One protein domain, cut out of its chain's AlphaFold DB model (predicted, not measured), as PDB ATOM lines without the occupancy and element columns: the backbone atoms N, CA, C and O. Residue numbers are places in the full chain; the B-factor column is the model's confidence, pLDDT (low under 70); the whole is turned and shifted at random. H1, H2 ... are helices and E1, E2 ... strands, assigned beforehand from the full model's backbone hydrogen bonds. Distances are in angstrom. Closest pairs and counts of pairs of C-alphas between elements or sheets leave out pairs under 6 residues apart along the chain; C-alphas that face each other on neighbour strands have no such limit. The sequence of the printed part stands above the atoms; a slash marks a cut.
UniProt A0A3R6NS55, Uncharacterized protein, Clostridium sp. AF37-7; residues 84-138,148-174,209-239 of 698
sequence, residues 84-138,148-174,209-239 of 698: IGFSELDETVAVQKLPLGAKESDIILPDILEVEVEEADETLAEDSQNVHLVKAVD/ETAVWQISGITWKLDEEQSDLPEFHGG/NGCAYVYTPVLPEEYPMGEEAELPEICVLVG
ATOM      1  N   ILE A  84     -50.647  28.733 -44.586       85.62
ATOM      2  CA  ILE A  84     -51.378  28.663 -45.860       85.62
ATOM      3  C   ILE A  84     -50.639  27.856 -46.934       85.62
ATOM      4  O   ILE A  84     -51.201  27.600 -47.995       85.62
ATOM      5  N   GLY A  85     -49.413  27.401 -46.663       85.69
ATOM      6  CA  GLY A  85     -48.675  26.520 -47.566       85.69
ATOM      7  C   GLY A  85     -47.349  26.032 -46.988       85.69
ATOM      8  O   GLY A  85     -46.862  26.559 -45.989       85.69
ATOM      9  N   PHE A  86     -46.753  25.033 -47.637       88.31
ATOM     10  CA  PHE A  86     -45.413  24.525 -47.335       88.31
ATOM     11  C   PHE A  86     -44.536  24.632 -48.578       88.31
ATOM     12  O   PHE A  86     -45.006  24.437 -49.698       88.31
ATOM     13  N   SER A  87     -43.252  24.913 -48.383       86.31
ATOM     14  CA  SER A  87     -42.276  24.802 -49.466       86.31
ATOM     15  C   SER A  87     -42.022  23.335 -49.798       86.31
ATOM     16  O   SER A  87     -42.053  22.470 -48.920       86.31
ATOM     17  N   GLU A  88     -41.748  23.059 -51.071       81.94
ATOM     18  CA  GLU A  88     -41.435  21.709 -51.534       81.94
ATOM     19  C   GLU A  88     -40.191  21.160 -50.818       81.94
ATOM     20  O   GLU A  88     -39.161  21.832 -50.707       81.94
ATOM     21  N   LEU A  89     -40.288  19.921 -50.333       85.75
ATOM     22  CA  LEU A  89     -39.148  19.204 -49.770       85.75
ATOM     23  C   LEU A  89     -38.128  18.883 -50.869       85.75
ATOM     24  O   LEU A  89     -38.493  18.581 -52.005       85.75
ATOM     25  N   ASP A  90     -36.844  18.873 -50.512       83.62
ATOM     26  CA  ASP A  90     -35.794  18.372 -51.401       83.62
ATOM     27  C   ASP A  90     -36.103  16.925 -51.827       83.62
ATOM     28  O   ASP A  90     -36.451  16.094 -50.987       83.62
ATOM     29  N   GLU A  91     -35.948  16.604 -53.117       75.88
ATOM     30  CA  GLU A  91     -36.293  15.282 -53.664       75.88
ATOM     31  C   GLU A  91     -35.605  14.123 -52.920       75.88
ATOM     32  O   GLU A  91     -36.185  13.046 -52.784       75.88
ATOM     33  N   THR A  92     -34.385  14.330 -52.407       75.06
ATOM     34  CA  THR A  92     -33.630  13.303 -51.667       75.06
ATOM     35  C   THR A  92     -34.141  13.081 -50.244       75.06
ATOM     36  O   THR A  92     -33.867  12.038 -49.652       75.06
ATOM     37  N   VAL A  93     -34.891  14.044 -49.708       84.38
ATOM     38  CA  VAL A  93     -35.563  13.966 -48.408       84.38
ATOM     39  C   VAL A  93     -36.992  13.461 -48.585       84.38
ATOM     40  O   VAL A  93     -37.414  12.587 -47.831       84.38
ATOM     41  N   ALA A  94     -37.701  13.963 -49.600       81.94
ATOM     42  CA  ALA A  94     -39.065  13.571 -49.940       81.94
ATOM     43  C   ALA A  94     -39.163  12.089 -50.332       81.94
ATOM     44  O   ALA A  94     -40.146  11.433 -50.000       81.94
ATOM     45  N   VAL A  95     -38.145  11.541 -51.013       86.06
ATOM     46  CA  VAL A  95     -38.082  10.116 -51.364       86.06
ATOM     47  C   VAL A  95     -36.741   9.516 -50.955       86.06
ATOM     48  O   VAL A  95     -35.714   9.727 -51.602       86.06
ATOM     49  N   GLN A  96     -36.761   8.687 -49.917       88.25
ATOM     50  CA  GLN A  96     -35.576   8.034 -49.368       88.25
ATOM     51  C   GLN A  96     -35.560   6.550 -49.708       88.25
ATOM     52  O   GLN A  96     -36.574   5.866 -49.612       88.25
ATOM     53  N   LYS A  97     -34.393   6.031 -50.098       89.12
ATOM     54  CA  LYS A  97     -34.192   4.608 -50.399       89.12
ATOM     55  C   LYS A  97     -33.191   4.024 -49.419       89.12
ATOM     56  O   LYS A  97     -32.022   4.410 -49.432       89.12
ATOM     57  N   LEU A  98     -33.651   3.101 -48.586       90.94
ATOM     58  CA  LEU A  98     -32.861   2.457 -47.548       90.94
ATOM     59  C   LEU A  98     -32.638   0.978 -47.883       90.94
ATOM     60  O   LEU A  98     -33.537   0.335 -48.416       90.94
ATOM     61  N   PRO A  99     -31.461   0.405 -47.589       89.38
ATOM     62  CA  PRO A  99     -31.206  -1.017 -47.812       89.38
ATOM     63  C   PRO A  99     -31.958  -1.906 -46.805       89.38
ATOM     64  O   PRO A  99     -32.388  -1.446 -45.746       89.38
ATOM     65  N   LEU A 100     -32.054  -3.208 -47.099       88.94
ATOM     66  CA  LEU A 100     -32.552  -4.197 -46.138       88.94
ATOM     67  C   LEU A 100     -31.673  -4.234 -44.874       88.94
ATOM     68  O   LEU A 100     -30.442  -4.222 -44.937       88.94
ATOM     69  N   GLY A 101     -32.328  -4.284 -43.717       90.19
ATOM     70  CA  GLY A 101     -31.738  -4.149 -42.387       90.19
ATOM     71  C   GLY A 101     -31.574  -2.711 -41.889       90.19
ATOM     72  O   GLY A 101     -30.975  -2.514 -40.827       90.19
ATOM     73  N   ALA A 102     -32.083  -1.715 -42.621       92.38
ATOM     74  CA  ALA A 102     -32.131  -0.337 -42.144       92.38
ATOM     75  C   ALA A 102     -33.011  -0.190 -40.893       92.38
ATOM     76  O   ALA A 102     -33.938  -0.961 -40.642       92.38
ATOM     77  N   LYS A 103     -32.720   0.820 -40.085       92.50
ATOM     78  CA  LYS A 103     -33.491   1.179 -38.895       92.50
ATOM     79  C   LYS A 103     -34.268   2.453 -39.164       92.50
ATOM     80  O   LYS A 103     -33.864   3.271 -39.978       92.50
ATOM     81  N   GLU A 104     -35.340   2.662 -38.410       90.88
ATOM     82  CA  GLU A 104     -36.128   3.899 -38.492       90.88
ATOM     83  C   GLU A 104     -35.262   5.141 -38.218       90.88
ATOM     84  O   GLU A 104     -35.429   6.181 -38.838       90.88
ATOM     85  N   SER A 105     -34.241   5.004 -37.361       90.50
ATOM     86  CA  SER A 105     -33.253   6.056 -37.094       90.50
ATOM     87  C   SER A 105     -32.369   6.426 -38.289       90.50
ATOM     88  O   SER A 105     -31.646   7.416 -38.208       90.50
ATOM     89  N   ASP A 106     -32.357   5.607 -39.341       92.00
ATOM     90  CA  ASP A 106     -31.604   5.870 -40.568       92.00
ATOM     91  C   ASP A 106     -32.408   6.750 -41.547       92.00
ATOM     92  O   ASP A 106     -31.862   7.193 -42.556       92.00
ATOM     93  N   ILE A 107     -33.686   7.023 -41.243       92.94
ATOM     94  CA  ILE A 107     -34.550   7.927 -42.003       92.94
ATOM     95  C   ILE A 107     -34.191   9.375 -41.663       92.94
ATOM     96  O   ILE A 107     -34.095   9.772 -40.500       92.94
ATOM     97  N   ILE A 108     -34.025  10.187 -42.697       92.56
ATOM     98  CA  ILE A 108     -33.782  11.619 -42.595       92.56
ATOM     99  C   ILE A 108     -35.134  12.322 -42.455       92.56
ATOM    100  O   ILE A 108     -35.884  12.443 -43.419       92.56
ATOM    101  N   LEU A 109     -35.443  12.796 -41.253       91.75
ATOM    102  CA  LEU A 109     -36.672  13.532 -40.953       91.75
ATOM    103  C   LEU A 109     -36.299  14.972 -40.564       91.75
ATOM    104  O   LEU A 109     -35.662  15.154 -39.523       91.75
ATOM    105  N   PRO A 110     -36.625  15.989 -41.385       88.81
ATOM    106  CA  PRO A 110     -36.306  17.382 -41.083       88.81
ATOM    107  C   PRO A 110     -37.014  17.865 -39.818       88.81
ATOM    108  O   PRO A 110     -38.220  17.689 -39.665       88.81
ATOM    109  N   ASP A 111     -36.281  18.529 -38.934       86.69
ATOM    110  CA  ASP A 111     -36.816  19.177 -37.734       86.69
ATOM    111  C   ASP A 111     -37.339  20.600 -38.001       86.69
ATOM    112  O   ASP A 111     -37.951  21.213 -37.118       86.69
ATOM    113  N   ILE A 112     -37.109  21.105 -39.220       85.88
ATOM    114  CA  ILE A 112     -37.486  22.434 -39.700       85.88
ATOM    115  C   ILE A 112     -38.243  22.308 -41.026       85.88
ATOM    116  O   ILE A 112     -37.808  21.586 -41.925       85.88
ATOM    117  N   LEU A 113     -39.343  23.051 -41.163       87.62
ATOM    118  CA  LEU A 113     -40.093  23.208 -42.412       87.62
ATOM    119  C   LEU A 113     -40.210  24.686 -42.793       87.62
ATOM    120  O   LEU A 113     -40.352  25.549 -41.927       87.62
ATOM    121  N   GLU A 114     -40.174  24.969 -44.094       87.75
ATOM    122  CA  GLU A 114     -40.478  26.293 -44.639       87.75
ATOM    123  C   GLU A 114     -41.970  26.384 -44.962       87.75
ATOM    124  O   GLU A 114     -42.492  25.586 -45.741       87.75
ATOM    125  N   VAL A 115     -42.651  27.354 -44.361       85.75
ATOM    126  CA  VAL A 115     -44.100  27.545 -44.439       85.75
ATOM    127  C   VAL A 115     -44.446  28.932 -44.949       85.75
ATOM    128  O   VAL A 115     -43.757  29.905 -44.650       85.75
ATOM    129  N   GLU A 116     -45.528  29.024 -45.707       83.94
ATOM    130  CA  GLU A 116     -46.135  30.286 -46.113       83.94
ATOM    131  C   GLU A 116     -47.266  30.634 -45.138       83.94
ATOM    132  O   GLU A 116     -48.066  29.766 -44.786       83.94
ATOM    133  N   VAL A 117     -47.323  31.887 -44.682       80.56
ATOM    134  CA  VAL A 117     -48.324  32.388 -43.725       80.56
ATOM    135  C   VAL A 117     -49.006  33.654 -44.251       80.56
ATOM    136  O   VAL A 117     -48.387  34.457 -44.958       80.56
ATOM    137  N   GLU A 118     -50.285  33.826 -43.906       69.62
ATOM    138  CA  GLU A 118     -51.092  35.005 -44.256       69.62
ATOM    139  C   GLU A 118     -50.904  36.098 -43.189       69.62
ATOM    140  O   GLU A 118     -51.181  35.847 -42.019       69.62
ATOM    141  N   GLU A 119     -50.418  37.283 -43.589       61.19
ATOM    142  CA  GLU A 119     -50.250  38.491 -42.755       61.19
ATOM    143  C   GLU A 119     -49.532  38.266 -41.403       61.19
ATOM    144  O   GLU A 119     -50.140  38.004 -40.364       61.19
ATOM    145  N   ALA A 120     -48.208  38.442 -41.384       52.06
ATOM    146  CA  ALA A 120     -47.452  38.482 -40.138       52.06
ATOM    147  C   ALA A 120     -46.971  39.899 -39.814       52.06
ATOM    148  O   ALA A 120     -46.272  40.522 -40.613       52.06
ATOM    149  N   ASP A 121     -47.282  40.374 -38.606       53.88
ATOM    150  CA  ASP A 121     -46.538  41.467 -37.980       53.88
ATOM    151  C   ASP A 121     -45.079  41.000 -37.837       53.88
ATOM    152  O   ASP A 121     -44.816  39.983 -37.188       53.88
ATOM    153  N   GLU A 122     -44.127  41.684 -38.485       51.66
ATOM    154  CA  GLU A 122     -42.707  41.281 -38.522       51.66
ATOM    155  C   GLU A 122     -42.119  41.084 -37.111       51.66
ATOM    156  O   GLU A 122     -41.156  40.337 -36.935       51.66
ATOM    157  N   THR A 123     -42.729  41.697 -36.090       50.97
ATOM    158  CA  THR A 123     -42.342  41.570 -34.681       50.97
ATOM    159  C   THR A 123     -42.634  40.191 -34.074       50.97
ATOM    160  O   THR A 123     -41.925  39.786 -33.158       50.97
ATOM    161  N   LEU A 124     -43.618  39.436 -34.584       54.34
ATOM    162  CA  LEU A 124     -43.986  38.111 -34.048       54.34
ATOM    163  C   LEU A 124     -42.928  37.037 -34.345       54.34
ATOM    164  O   LEU A 124     -42.738  36.108 -33.560       54.34
ATOM    165  N   ALA A 125     -42.209  37.168 -35.465       54.28
ATOM    166  CA  ALA A 125     -41.111  36.265 -35.802       54.28
ATOM    167  C   ALA A 125     -39.869  36.497 -34.919       54.28
ATOM    168  O   ALA A 125     -39.098  35.564 -34.718       54.28
ATOM    169  N   GLU A 126     -39.662  37.713 -34.390       49.59
ATOM    170  CA  GLU A 126     -38.531  38.022 -33.498       49.59
ATOM    171  C   GLU A 126     -38.762  37.552 -32.047       49.59
ATOM    172  O   GLU A 126     -37.791  37.227 -31.358       49.59
ATOM    173  N   ASP A 127     -40.020  37.476 -31.597       49.44
ATOM    174  CA  ASP A 127     -40.380  37.068 -30.229       49.44
ATOM    175  C   ASP A 127     -40.584  35.542 -30.065       49.44
ATOM    176  O   ASP A 127     -40.530  35.026 -28.943       49.44
ATOM    177  N   SER A 128     -40.741  34.787 -31.164       57.72
ATOM    178  CA  SER A 128     -40.858  33.320 -31.137       57.72
ATOM    179  C   SER A 128     -39.491  32.625 -31.176       57.72
ATOM    180  O   SER A 128     -38.675  32.848 -32.065       57.72
ATOM    181  N   GLN A 129     -39.237  31.706 -30.235       58.47
ATOM    182  CA  GLN A 129     -37.981  30.935 -30.193       58.47
ATOM    183  C   GLN A 129     -37.852  29.908 -31.329       58.47
ATOM    184  O   GLN A 129     -36.745  29.428 -31.576       58.47
ATOM    185  N   ASN A 130     -38.958  29.569 -31.998       61.03
ATOM    186  CA  ASN A 130     -39.037  28.452 -32.941       61.03
ATOM    187  C   ASN A 130     -39.258  28.888 -34.398       61.03
ATOM    188  O   ASN A 130     -39.439  28.015 -35.248       61.03
ATOM    189  N   VAL A 131     -39.242  30.196 -34.683       62.59
ATOM    190  CA  VAL A 131     -39.542  30.774 -36.003       62.59
ATOM    191  C   VAL A 131     -38.385  31.626 -36.496       62.59
ATOM    192  O   VAL A 131     -37.799  32.395 -35.741       62.59
ATOM    193  N   HIS A 132     -38.079  31.534 -37.788       69.06
ATOM    194  CA  HIS A 132     -37.195  32.483 -38.456       69.06
ATOM    195  C   HIS A 132     -37.830  32.983 -39.756       69.06
ATOM    196  O   HIS A 132     -38.193  32.190 -40.623       69.06
ATOM    197  N   LEU A 133     -37.931  34.302 -39.935       70.12
ATOM    198  CA  LEU A 133     -38.409  34.895 -41.187       70.12
ATOM    199  C   LEU A 133     -37.378  34.655 -42.303       70.12
ATOM    200  O   LEU A 133     -36.220  35.064 -42.187       70.12
ATOM    201  N   VAL A 134     -37.778  33.988 -43.387       64.88
ATOM    202  CA  VAL A 134     -36.893  33.688 -44.528       64.88
ATOM    203  C   VAL A 134     -36.955  34.807 -45.560       64.88
ATOM    204  O   VAL A 134     -35.922  35.262 -46.060       64.88
ATOM    205  N   LYS A 135     -38.171  35.252 -45.900       63.94
ATOM    206  CA  LYS A 135     -38.396  36.271 -46.927       63.94
ATOM    207  C   LYS A 135     -39.765  36.936 -46.760       63.94
ATOM    208  O   LYS A 135     -40.780  36.248 -46.718       63.94
ATOM    209  N   ALA A 136     -39.777  38.268 -46.751       58.00
ATOM    210  CA  ALA A 136     -40.984  39.068 -46.946       58.00
ATOM    211  C   ALA A 136     -41.207  39.288 -48.454       58.00
ATOM    212  O   ALA A 136     -40.273  39.671 -49.174       58.00
ATOM    213  N   VAL A 137     -42.409  39.001 -48.961       53.72
ATOM    214  CA  VAL A 137     -42.748  39.216 -50.376       53.72
ATOM    215  C   VAL A 137     -43.245  40.650 -50.560       53.72
ATOM    216  O   VAL A 137     -44.432  40.938 -50.506       53.72
ATOM    217  N   ASP A 138     -42.310  41.563 -50.802       45.62
ATOM    218  CA  ASP A 138     -42.612  42.972 -51.057       45.62
ATOM    219  C   ASP A 138     -43.130  43.144 -52.506       45.62
ATOM    220  O   ASP A 138     -42.360  43.062 -53.475       45.62
ATOM    221  N   GLU A 148     -50.675  40.217 -48.256       58.94
ATOM    222  CA  GLU A 148     -49.225  40.100 -48.084       58.94
ATOM    223  C   GLU A 148     -48.908  38.737 -47.440       58.94
ATOM    224  O   GLU A 148     -49.368  38.448 -46.333       58.94
ATOM    225  N   THR A 149     -48.150  37.883 -48.138       67.31
ATOM    226  CA  THR A 149     -47.698  36.581 -47.619       67.31
ATOM    227  C   THR A 149     -46.219  36.623 -47.239       67.31
ATOM    228  O   THR A 149     -45.412  37.356 -47.826       67.31
ATOM    229  N   ALA A 150     -45.847  35.840 -46.227       73.75
ATOM    230  CA  ALA A 150     -44.470  35.713 -45.760       73.75
ATOM    231  C   ALA A 150     -44.056  34.241 -45.683       73.75
ATOM    232  O   ALA A 150     -44.878  33.375 -45.394       73.75
ATOM    233  N   VAL A 151     -42.766  33.968 -45.910       79.19
ATOM    234  CA  VAL A 151     -42.192  32.621 -45.769       79.19
ATOM    235  C   VAL A 151     -41.392  32.536 -44.473       79.19
ATOM    236  O   VAL A 151     -40.449  33.309 -44.262       79.19
ATOM    237  N   TRP A 152     -41.776  31.606 -43.605       81.94
ATOM    238  CA  TRP A 152     -41.214  31.362 -42.278       81.94
ATOM    239  C   TRP A 152     -40.562  29.977 -42.214       81.94
ATOM    240  O   TRP A 152     -41.044  29.037 -42.831       81.94
ATOM    241  N   GLN A 153     -39.490  29.827 -41.441       82.62
ATOM    242  CA  GLN A 153     -38.973  28.525 -41.015       82.62
ATOM    243  C   GLN A 153     -39.523  28.216 -39.633       82.62
ATOM    244  O   GLN A 153     -39.213  28.941 -38.691       82.62
ATOM    245  N   ILE A 154     -40.310  27.149 -39.515       83.00
ATOM    246  CA  ILE A 154     -40.802  26.644 -38.233       83.00
ATOM    247  C   ILE A 154     -39.964  25.444 -37.804       83.00
ATOM    248  O   ILE A 154     -39.689  24.550 -38.600       83.00
ATOM    249  N   SER A 155     -39.548  25.434 -36.543       81.00
ATOM    250  CA  SER A 155     -38.764  24.359 -35.931       81.00
ATOM    251  C   SER A 155     -39.581  23.588 -34.891       81.00
ATOM    252  O   SER A 155     -40.632  24.045 -34.442       81.00
ATOM    253  N   GLY A 156     -39.109  22.398 -34.510       81.06
ATOM    254  CA  GLY A 156     -39.829  21.514 -33.586       81.06
ATOM    255  C   GLY A 156     -40.819  20.582 -34.286       81.06
ATOM    256  O   GLY A 156     -41.720  20.048 -33.638       81.06
ATOM    257  N   ILE A 157     -40.647  20.374 -35.595       87.56
ATOM    258  CA  ILE A 157     -41.452  19.428 -36.366       87.56
ATOM    259  C   ILE A 157     -41.131  18.012 -35.906       87.56
ATOM    260  O   ILE A 157     -39.976  17.587 -35.868       87.56
ATOM    261  N   THR A 158     -42.180  17.271 -35.565       88.81
ATOM    262  CA  THR A 158     -42.085  15.827 -35.348       88.81
ATOM    263  C   THR A 158     -42.759  15.119 -36.507       88.81
ATOM    264  O   THR A 158     -43.710  15.644 -37.068       88.81
ATOM    265  N   TRP A 159     -42.271  13.948 -36.893       92.00
ATOM    266  CA  TRP A 159     -42.851  13.175 -37.987       92.00
ATOM    267  C   TRP A 159     -43.455  11.896 -37.440       92.00
ATOM    268  O   TRP A 159     -42.898  11.276 -36.531       92.00
ATOM    269  N   LYS A 160     -44.598  11.506 -37.996       92.69
ATOM    270  CA  LYS A 160     -45.295  10.284 -37.623       92.69
ATOM    271  C   LYS A 160     -45.538   9.437 -38.862       92.69
ATOM    272  O   LYS A 160     -45.902   9.963 -39.909       92.69
ATOM    273  N   LEU A 161     -45.353   8.128 -38.720       92.06
ATOM    274  CA  LEU A 161     -45.747   7.166 -39.738       92.06
ATOM    275  C   LEU A 161     -47.269   7.224 -39.952       92.06
ATOM    276  O   LEU A 161     -48.044   7.149 -38.992       92.06
ATOM    277  N   ASP A 162     -47.677   7.358 -41.208       89.38
ATOM    278  CA  ASP A 162     -49.067   7.276 -41.637       89.38
ATOM    279  C   ASP A 162     -49.425   5.808 -41.905       89.38
ATOM    280  O   ASP A 162     -49.014   5.221 -42.907       89.38
ATOM    281  N   GLU A 163     -50.175   5.204 -40.984       85.00
ATOM    282  CA  GLU A 163     -50.587   3.797 -41.059       85.00
ATOM    283  C   GLU A 163     -51.545   3.501 -42.227       85.00
ATOM    284  O   GLU A 163     -51.636   2.350 -42.647       85.00
ATOM    285  N   GLU A 164     -52.284   4.495 -42.737       78.38
ATOM    286  CA  GLU A 164     -53.235   4.297 -43.842       78.38
ATOM    287  C   GLU A 164     -52.549   4.376 -45.210       78.38
ATOM    288  O   GLU A 164     -52.995   3.723 -46.159       78.38
ATOM    289  N   GLN A 165     -51.472   5.160 -45.308       75.25
ATOM    290  CA  GLN A 165     -50.695   5.328 -46.539       75.25
ATOM    291  C   GLN A 165     -49.462   4.418 -46.636       75.25
ATOM    292  O   GLN A 165     -48.967   4.185 -47.739       75.25
ATOM    293  N   SER A 166     -48.967   3.896 -45.512       82.19
ATOM    294  CA  SER A 166     -47.827   2.971 -45.476       82.19
ATOM    295  C   SER A 166     -48.251   1.523 -45.729       82.19
ATOM    296  O   SER A 166     -49.354   1.112 -45.374       82.19
ATOM    297  N   ASP A 167     -47.343   0.709 -46.271       80.94
ATOM    298  CA  ASP A 167     -47.595  -0.725 -46.479       80.94
ATOM    299  C   ASP A 167     -47.725  -1.500 -45.153       80.94
ATOM    300  O   ASP A 167     -48.443  -2.501 -45.080       80.94
ATOM    301  N   LEU A 168     -47.040  -1.038 -44.098       83.31
ATOM    302  CA  LEU A 168     -47.070  -1.615 -42.752       83.31
ATOM    303  C   LEU A 168     -47.276  -0.523 -41.682       83.31
ATOM    304  O   LEU A 168     -46.792   0.597 -41.850       83.31
ATOM    305  N   PRO A 169     -47.943  -0.850 -40.556       83.69
ATOM    306  CA  PRO A 169     -48.280   0.113 -39.500       83.69
ATOM    307  C   PRO A 169     -47.101   0.487 -38.584       83.69
ATOM    308  O   PRO A 169     -47.230   1.373 -37.747       83.69
ATOM    309  N   GLU A 170     -45.962  -0.196 -38.707       90.12
ATOM    310  CA  GLU A 170     -44.717   0.101 -37.996       90.12
ATOM    311  C   GLU A 170     -43.545  -0.060 -38.971       90.12
ATOM    312  O   GLU A 170     -43.594  -0.903 -39.871       90.12
ATOM    313  N   PHE A 171     -42.481   0.732 -38.804       92.31
ATOM    314  CA  PHE A 171     -41.325   0.651 -39.691       92.31
ATOM    315  C   PHE A 171     -40.555  -0.661 -39.502       92.31
ATOM    316  O   PHE A 171     -39.997  -0.938 -38.436       92.31
ATOM    317  N   HIS A 172     -40.438  -1.433 -40.582       91.19
ATOM    318  CA  HIS A 172     -39.628  -2.642 -40.634       91.19
ATOM    319  C   HIS A 172     -38.633  -2.581 -41.794       91.19
ATOM    320  O   HIS A 172     -38.994  -2.710 -42.962       91.19
ATOM    321  N   GLY A 173     -37.347  -2.456 -41.466       88.06
ATOM    322  CA  GLY A 173     -36.275  -2.466 -42.461       88.06
ATOM    323  C   GLY A 173     -35.919  -3.848 -43.016       88.06
ATOM    324  O   GLY A 173     -35.035  -3.943 -43.858       88.06
ATOM    325  N   GLY A 174     -36.544  -4.926 -42.535       90.44
ATOM    326  CA  GLY A 174     -36.139  -6.299 -42.844       90.44
ATOM    327  C   GLY A 174     -34.830  -6.723 -42.160       90.44
ATOM    328  O   GLY A 174     -34.401  -6.147 -41.161       90.44
ATOM    329  N   ASN A 209     -39.059  -6.350 -48.136       81.69
ATOM    330  CA  ASN A 209     -38.345  -5.892 -49.324       81.69
ATOM    331  C   ASN A 209     -39.315  -5.241 -50.318       81.69
ATOM    332  O   ASN A 209     -40.222  -5.899 -50.824       81.69
ATOM    333  N   GLY A 210     -39.110  -3.960 -50.616       76.62
ATOM    334  CA  GLY A 210     -39.967  -3.161 -51.488       76.62
ATOM    335  C   GLY A 210     -41.080  -2.393 -50.768       76.62
ATOM    336  O   GLY A 210     -41.823  -1.690 -51.449       76.62
ATOM    337  N   CYS A 211     -41.187  -2.484 -49.436       82.94
ATOM    338  CA  CYS A 211     -42.186  -1.736 -48.667       82.94
ATOM    339  C   CYS A 211     -41.960  -0.221 -48.742       82.94
ATOM    340  O   CYS A 211     -40.827   0.261 -48.613       82.94
ATOM    341  N   ALA A 212     -43.061   0.514 -48.888       86.81
ATOM    342  CA  ALA A 212     -43.135   1.961 -48.793       86.81
ATOM    343  C   ALA A 212     -43.739   2.398 -47.450       86.81
ATOM    344  O   ALA A 212     -44.767   1.887 -47.004       86.81
ATOM    345  N   TYR A 213     -43.102   3.381 -46.823       89.69
ATOM    346  CA  TYR A 213     -43.528   3.997 -45.570       89.69
ATOM    347  C   TYR A 213     -43.688   5.497 -45.783       89.69
ATOM    348  O   TYR A 213     -42.750   6.152 -46.236       89.69
ATOM    349  N   VAL A 214     -44.856   6.038 -45.453       91.19
ATOM    350  CA  VAL A 214     -45.170   7.462 -45.597       91.19
ATOM    351  C   VAL A 214     -45.150   8.110 -44.221       91.19
ATOM    352  O   VAL A 214     -45.812   7.642 -43.297       91.19
ATOM    353  N   TYR A 215     -44.382   9.186 -44.074       91.69
ATOM    354  CA  TYR A 215     -44.332   9.994 -42.859       91.69
ATOM    355  C   TYR A 215     -44.980  11.349 -43.108       91.69
ATOM    356  O   TYR A 215     -44.646  12.030 -44.079       91.69
ATOM    357  N   THR A 216     -45.853  11.753 -42.187       90.56
ATOM    358  CA  THR A 216     -46.506  13.065 -42.168       90.56
ATOM    359  C   THR A 216     -46.027  13.888 -40.966       90.56
ATOM    360  O   THR A 216     -45.761  13.333 -39.890       90.56
ATOM    361  N   PRO A 217     -45.867  15.211 -41.115       91.12
ATOM    362  CA  PRO A 217     -45.408  16.074 -40.045       91.12
ATOM    363  C   PRO A 217     -46.550  16.382 -39.074       91.12
ATOM    364  O   PRO A 217     -47.689  16.644 -39.453       91.12
ATOM    365  N   VAL A 218     -46.214  16.405 -37.793       88.75
ATOM    366  CA  VAL A 218     -47.046  16.869 -36.689       88.75
ATOM    367  C   VAL A 218     -46.509  18.235 -36.275       88.75
ATOM    368  O   VAL A 218     -45.399  18.349 -35.743       88.75
ATOM    369  N   LEU A 219     -47.298  19.269 -36.567       85.31
ATOM    370  CA  LEU A 219     -46.949  20.663 -36.306       85.31
ATOM    371  C   LEU A 219     -47.103  21.015 -34.813       85.31
ATOM    372  O   LEU A 219     -47.975  20.451 -34.143       85.31
ATOM    373  N   PRO A 220     -46.307  21.961 -34.284       80.25
ATOM    374  CA  PRO A 220     -46.519  22.519 -32.948       80.25
ATOM    375  C   PRO A 220     -47.884  23.213 -32.821       80.25
ATOM    376  O   PRO A 220     -48.332  23.874 -33.757       80.25
ATOM    377  N   GLU A 221     -48.517  23.135 -31.643       73.56
ATOM    378  CA  GLU A 221     -49.852  23.721 -31.386       73.56
ATOM    379  C   GLU A 221     -49.921  25.246 -31.607       73.56
ATOM    380  O   GLU A 221     -51.000  25.792 -31.838       73.56
ATOM    381  N   GLU A 222     -48.773  25.926 -31.553       73.62
ATOM    382  CA  GLU A 222     -48.623  27.368 -31.770       73.62
ATOM    383  C   GLU A 222     -48.951  27.805 -33.210       73.62
ATOM    384  O   GLU A 222     -49.274  28.975 -33.411       73.62
ATOM    385  N   TYR A 223     -48.916  26.891 -34.193       74.62
ATOM    386  CA  TYR A 223     -49.136  27.191 -35.615       74.62
ATOM    387  C   TYR A 223     -50.364  26.442 -36.150       74.62
ATOM    388  O   TYR A 223     -50.278  25.253 -36.472       74.62
ATOM    389  N   PRO A 224     -51.530  27.103 -36.246       76.94
ATOM    390  CA  PRO A 224     -52.728  26.469 -36.772       76.94
ATOM    391  C   PRO A 224     -52.630  26.252 -38.289       76.94
ATOM    392  O   PRO A 224     -52.102  27.081 -39.031       76.94
ATOM    393  N   MET A 225     -53.198  25.139 -38.751       80.19
ATOM    394  CA  MET A 225     -53.273  24.796 -40.170       80.19
ATOM    395  C   MET A 225     -54.404  25.572 -40.856       80.19
ATOM    396  O   MET A 225     -55.539  25.558 -40.371       80.19
ATOM    397  N   GLY A 226     -54.113  26.241 -41.972       77.94
ATOM    398  CA  GLY A 226     -55.118  26.867 -42.831       77.94
ATOM    399  C   GLY A 226     -55.987  25.831 -43.552       77.94
ATOM    400  O   GLY A 226     -55.566  24.697 -43.769       77.94
ATOM    401  N   GLU A 227     -57.212  26.216 -43.930       71.56
ATOM    402  CA  GLU A 227     -58.207  25.292 -44.511       71.56
ATOM    403  C   GLU A 227     -57.778  24.662 -45.850       71.56
ATOM    404  O   GLU A 227     -58.245  23.573 -46.177       71.56
ATOM    405  N   GLU A 228     -56.912  25.329 -46.621       72.38
ATOM    406  CA  GLU A 228     -56.514  24.906 -47.976       72.38
ATOM    407  C   GLU A 228     -55.113  24.284 -48.058       72.38
ATOM    408  O   GLU A 228     -54.688  23.880 -49.139       72.38
ATOM    409  N   ALA A 229     -54.379  24.208 -46.950       78.38
ATOM    410  CA  ALA A 229     -52.973  23.836 -46.982       78.38
ATOM    411  C   ALA A 229     -52.751  22.352 -46.639       78.38
ATOM    412  O   ALA A 229     -53.284  21.825 -45.660       78.38
ATOM    413  N   GLU A 230     -51.958  21.675 -47.471       84.12
ATOM    414  CA  GLU A 230     -51.662  20.240 -47.385       84.12
ATOM    415  C   GLU A 230     -50.288  20.009 -46.742       84.12
ATOM    416  O   GLU A 230     -49.334  20.736 -47.021       84.12
ATOM    417  N   LEU A 231     -50.175  19.003 -45.870       87.31
ATOM    418  CA  LEU A 231     -48.910  18.669 -45.213       87.31
ATOM    419  C   LEU A 231     -47.948  18.001 -46.213       87.31
ATOM    420  O   LEU A 231     -48.386  17.149 -46.986       87.31
ATOM    421  N   PRO A 232     -46.643  18.320 -46.186       89.88
ATOM    422  CA  PRO A 232     -45.666  17.616 -47.006       89.88
ATOM    423  C   PRO A 232     -45.495  16.170 -46.524       89.88
ATOM    424  O   PRO A 232     -45.622  15.885 -45.335       89.88
ATOM    425  N   GLU A 233     -45.148  15.263 -47.433       91.44
ATOM    426  CA  GLU A 233     -44.977  13.837 -47.137       91.44
ATOM    427  C   GLU A 233     -43.541  13.384 -47.426       91.44
ATOM    428  O   GLU A 233     -42.905  13.836 -48.383       91.44
ATOM    429  N   ILE A 234     -43.033  12.464 -46.602       90.44
ATOM    430  CA  ILE A 234     -41.761  11.772 -46.835       90.44
ATOM    431  C   ILE A 234     -42.045  10.294 -47.092       90.44
ATOM    432  O   ILE A 234     -42.547   9.588 -46.219       90.44
ATOM    433  N   CYS A 235     -41.666   9.817 -48.274       89.00
ATOM    434  CA  CYS A 235     -41.782   8.427 -48.692       89.00
ATOM    435  C   CYS A 235     -40.444   7.699 -48.513       89.00
ATOM    436  O   CYS A 235     -39.446   8.026 -49.159       89.00
ATOM    437  N   VAL A 236     -40.423   6.665 -47.679       91.31
ATOM    438  CA  VAL A 236     -39.252   5.817 -47.435       91.31
ATOM    439  C   VAL A 236     -39.479   4.445 -48.057       91.31
ATOM    440  O   VAL A 236     -40.428   3.749 -47.714       91.31
ATOM    441  N   LEU A 237     -38.584   4.043 -48.954       88.44
ATOM    442  CA  LEU A 237     -38.576   2.741 -49.614       88.44
ATOM    443  C   LEU A 237     -37.488   1.864 -48.995       88.44
ATOM    444  O   LEU A 237     -36.325   2.276 -48.949       88.44
ATOM    445  N   VAL A 238     -37.844   0.663 -48.546       88.94
ATOM    446  CA  VAL A 238     -36.900  -0.302 -47.958       88.94
ATOM    447  C   VAL A 238     -36.554  -1.401 -48.956       88.94
ATOM    448  O   VAL A 238     -37.429  -2.008 -49.564       88.94
ATOM    449  N   GLY A 239     -35.263  -1.705 -49.070       80.38
ATOM    450  CA  GLY A 239     -34.735  -2.734 -49.950       80.38
ATOM    451  C   GLY A 239     -34.753  -2.329 -51.421       80.38
ATOM    452  O   GLY A 239     -34.791  -1.149 -51.778       80.38
TER     453      GLY A 239
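AT A GLANCE: This is residues 84 to 138, 148 to 174 and 209 to 239 of the 698 residues of an uncharacterized protein of Clostridium sp. AF37-7 (UniProt A0A3R6NS55). Two small, strongly twisted sheets of four strands each are set end to end along a rod: E1, E3, E5 and E4 make one half, and E2, E8, E7 and E6, a strongly curled sheet, make the other. E5 runs on into E6 from one half to the other, and each half has one short helix, H2 at the end of the first and H1 at the second. The printed part has 113 residues, in the order E1, H1, E2, E3, H2, E4, E5, E6, E7, E8; the first sheet, E1, E3, E5, E4, is antiparallel and the second, E2, E8, E7, E6, is mixed. The class is mostly strand, though under half of the residues are in named elements. The whole is only just loose, close to compact, with a radius of gyration of the C-alphas of 16.1 A and spans of 49 by 24 by 23 A.

IN THESE COORDINATES: E1 is residues 84 to 86, 7.4 A long, with C-alpha 84 at (-51.378, 28.663, -45.860). H1 is residues 91 to 94, 4.9 A, and E2 is residues 95 to 98, 10.0 A. E3 is residues 112 to 118, 19.1 A, H2 is residues 122 to 127, 9.6 A, and E4 is residues 131 to 136, 13.8 A. E5 is residues 149 to 155, 19.1 A, with C-alpha 155 at (-38.764, 24.359, -35.931), and E6 is residues 158 to 161, 10.4 A. E7 is residues 212 to 218, 19.6 A, and E8 is residues 234 to 238, 13.1 A, with C-alpha 238 at (-36.900, -0.302, -47.958).

HOW THE PARTS SIT: E1 and E3 are antiparallel, with N 116 and O 85 2.8 A apart. E3 and E5 are antiparallel at 151 degrees, with N 115 and O 152 2.8 A apart. E5 and E4 are antiparallel, with N 153 and O 132 2.8 A apart. E3, H2 and E4 form a split strand-helix-strand unit, two strands running the same way with E5 between them, and its crossover is right-handed. H2 is on this sheet at a height of 7.4 A; its closest C-alphas to E4 are those of Ala 125 and Val 131, 5.7 A apart. E5 runs on into E6 across 2 residues, at 81 degrees. E7 has staggered pairing: residues 215 to 218 pair with E6, N 218 and O 158 being 2.7 A apart, and residues 212 to 215 with E8, N 213 and O 236 being 2.8 A apart. E7 and E8 form a hairpin. E2 and E8 are parallel at 26 degrees, with N 98 and O 237 2.8 A apart. H1 only grazes this sheet with residues 91 to 94. In H2, 1 of 2 O i to N i+4 pairs is within hydrogen-bond range; H1 is too short for such a pair.

THE WHOLE: The C-alphas farthest apart are those of Asp 138 and Gly 174, 50.4 A. Residues 139 to 147 and 175 to 208 are not printed; the C-alpha gaps across these cuts are 7.8 A and 6.9 A. The links E2 to E3 and E7 to E8 are long. The mean pLDDT of the printed part is 79.8, and it is under 70 in residues 118 to 132, 134 to 138 and 148 to 149.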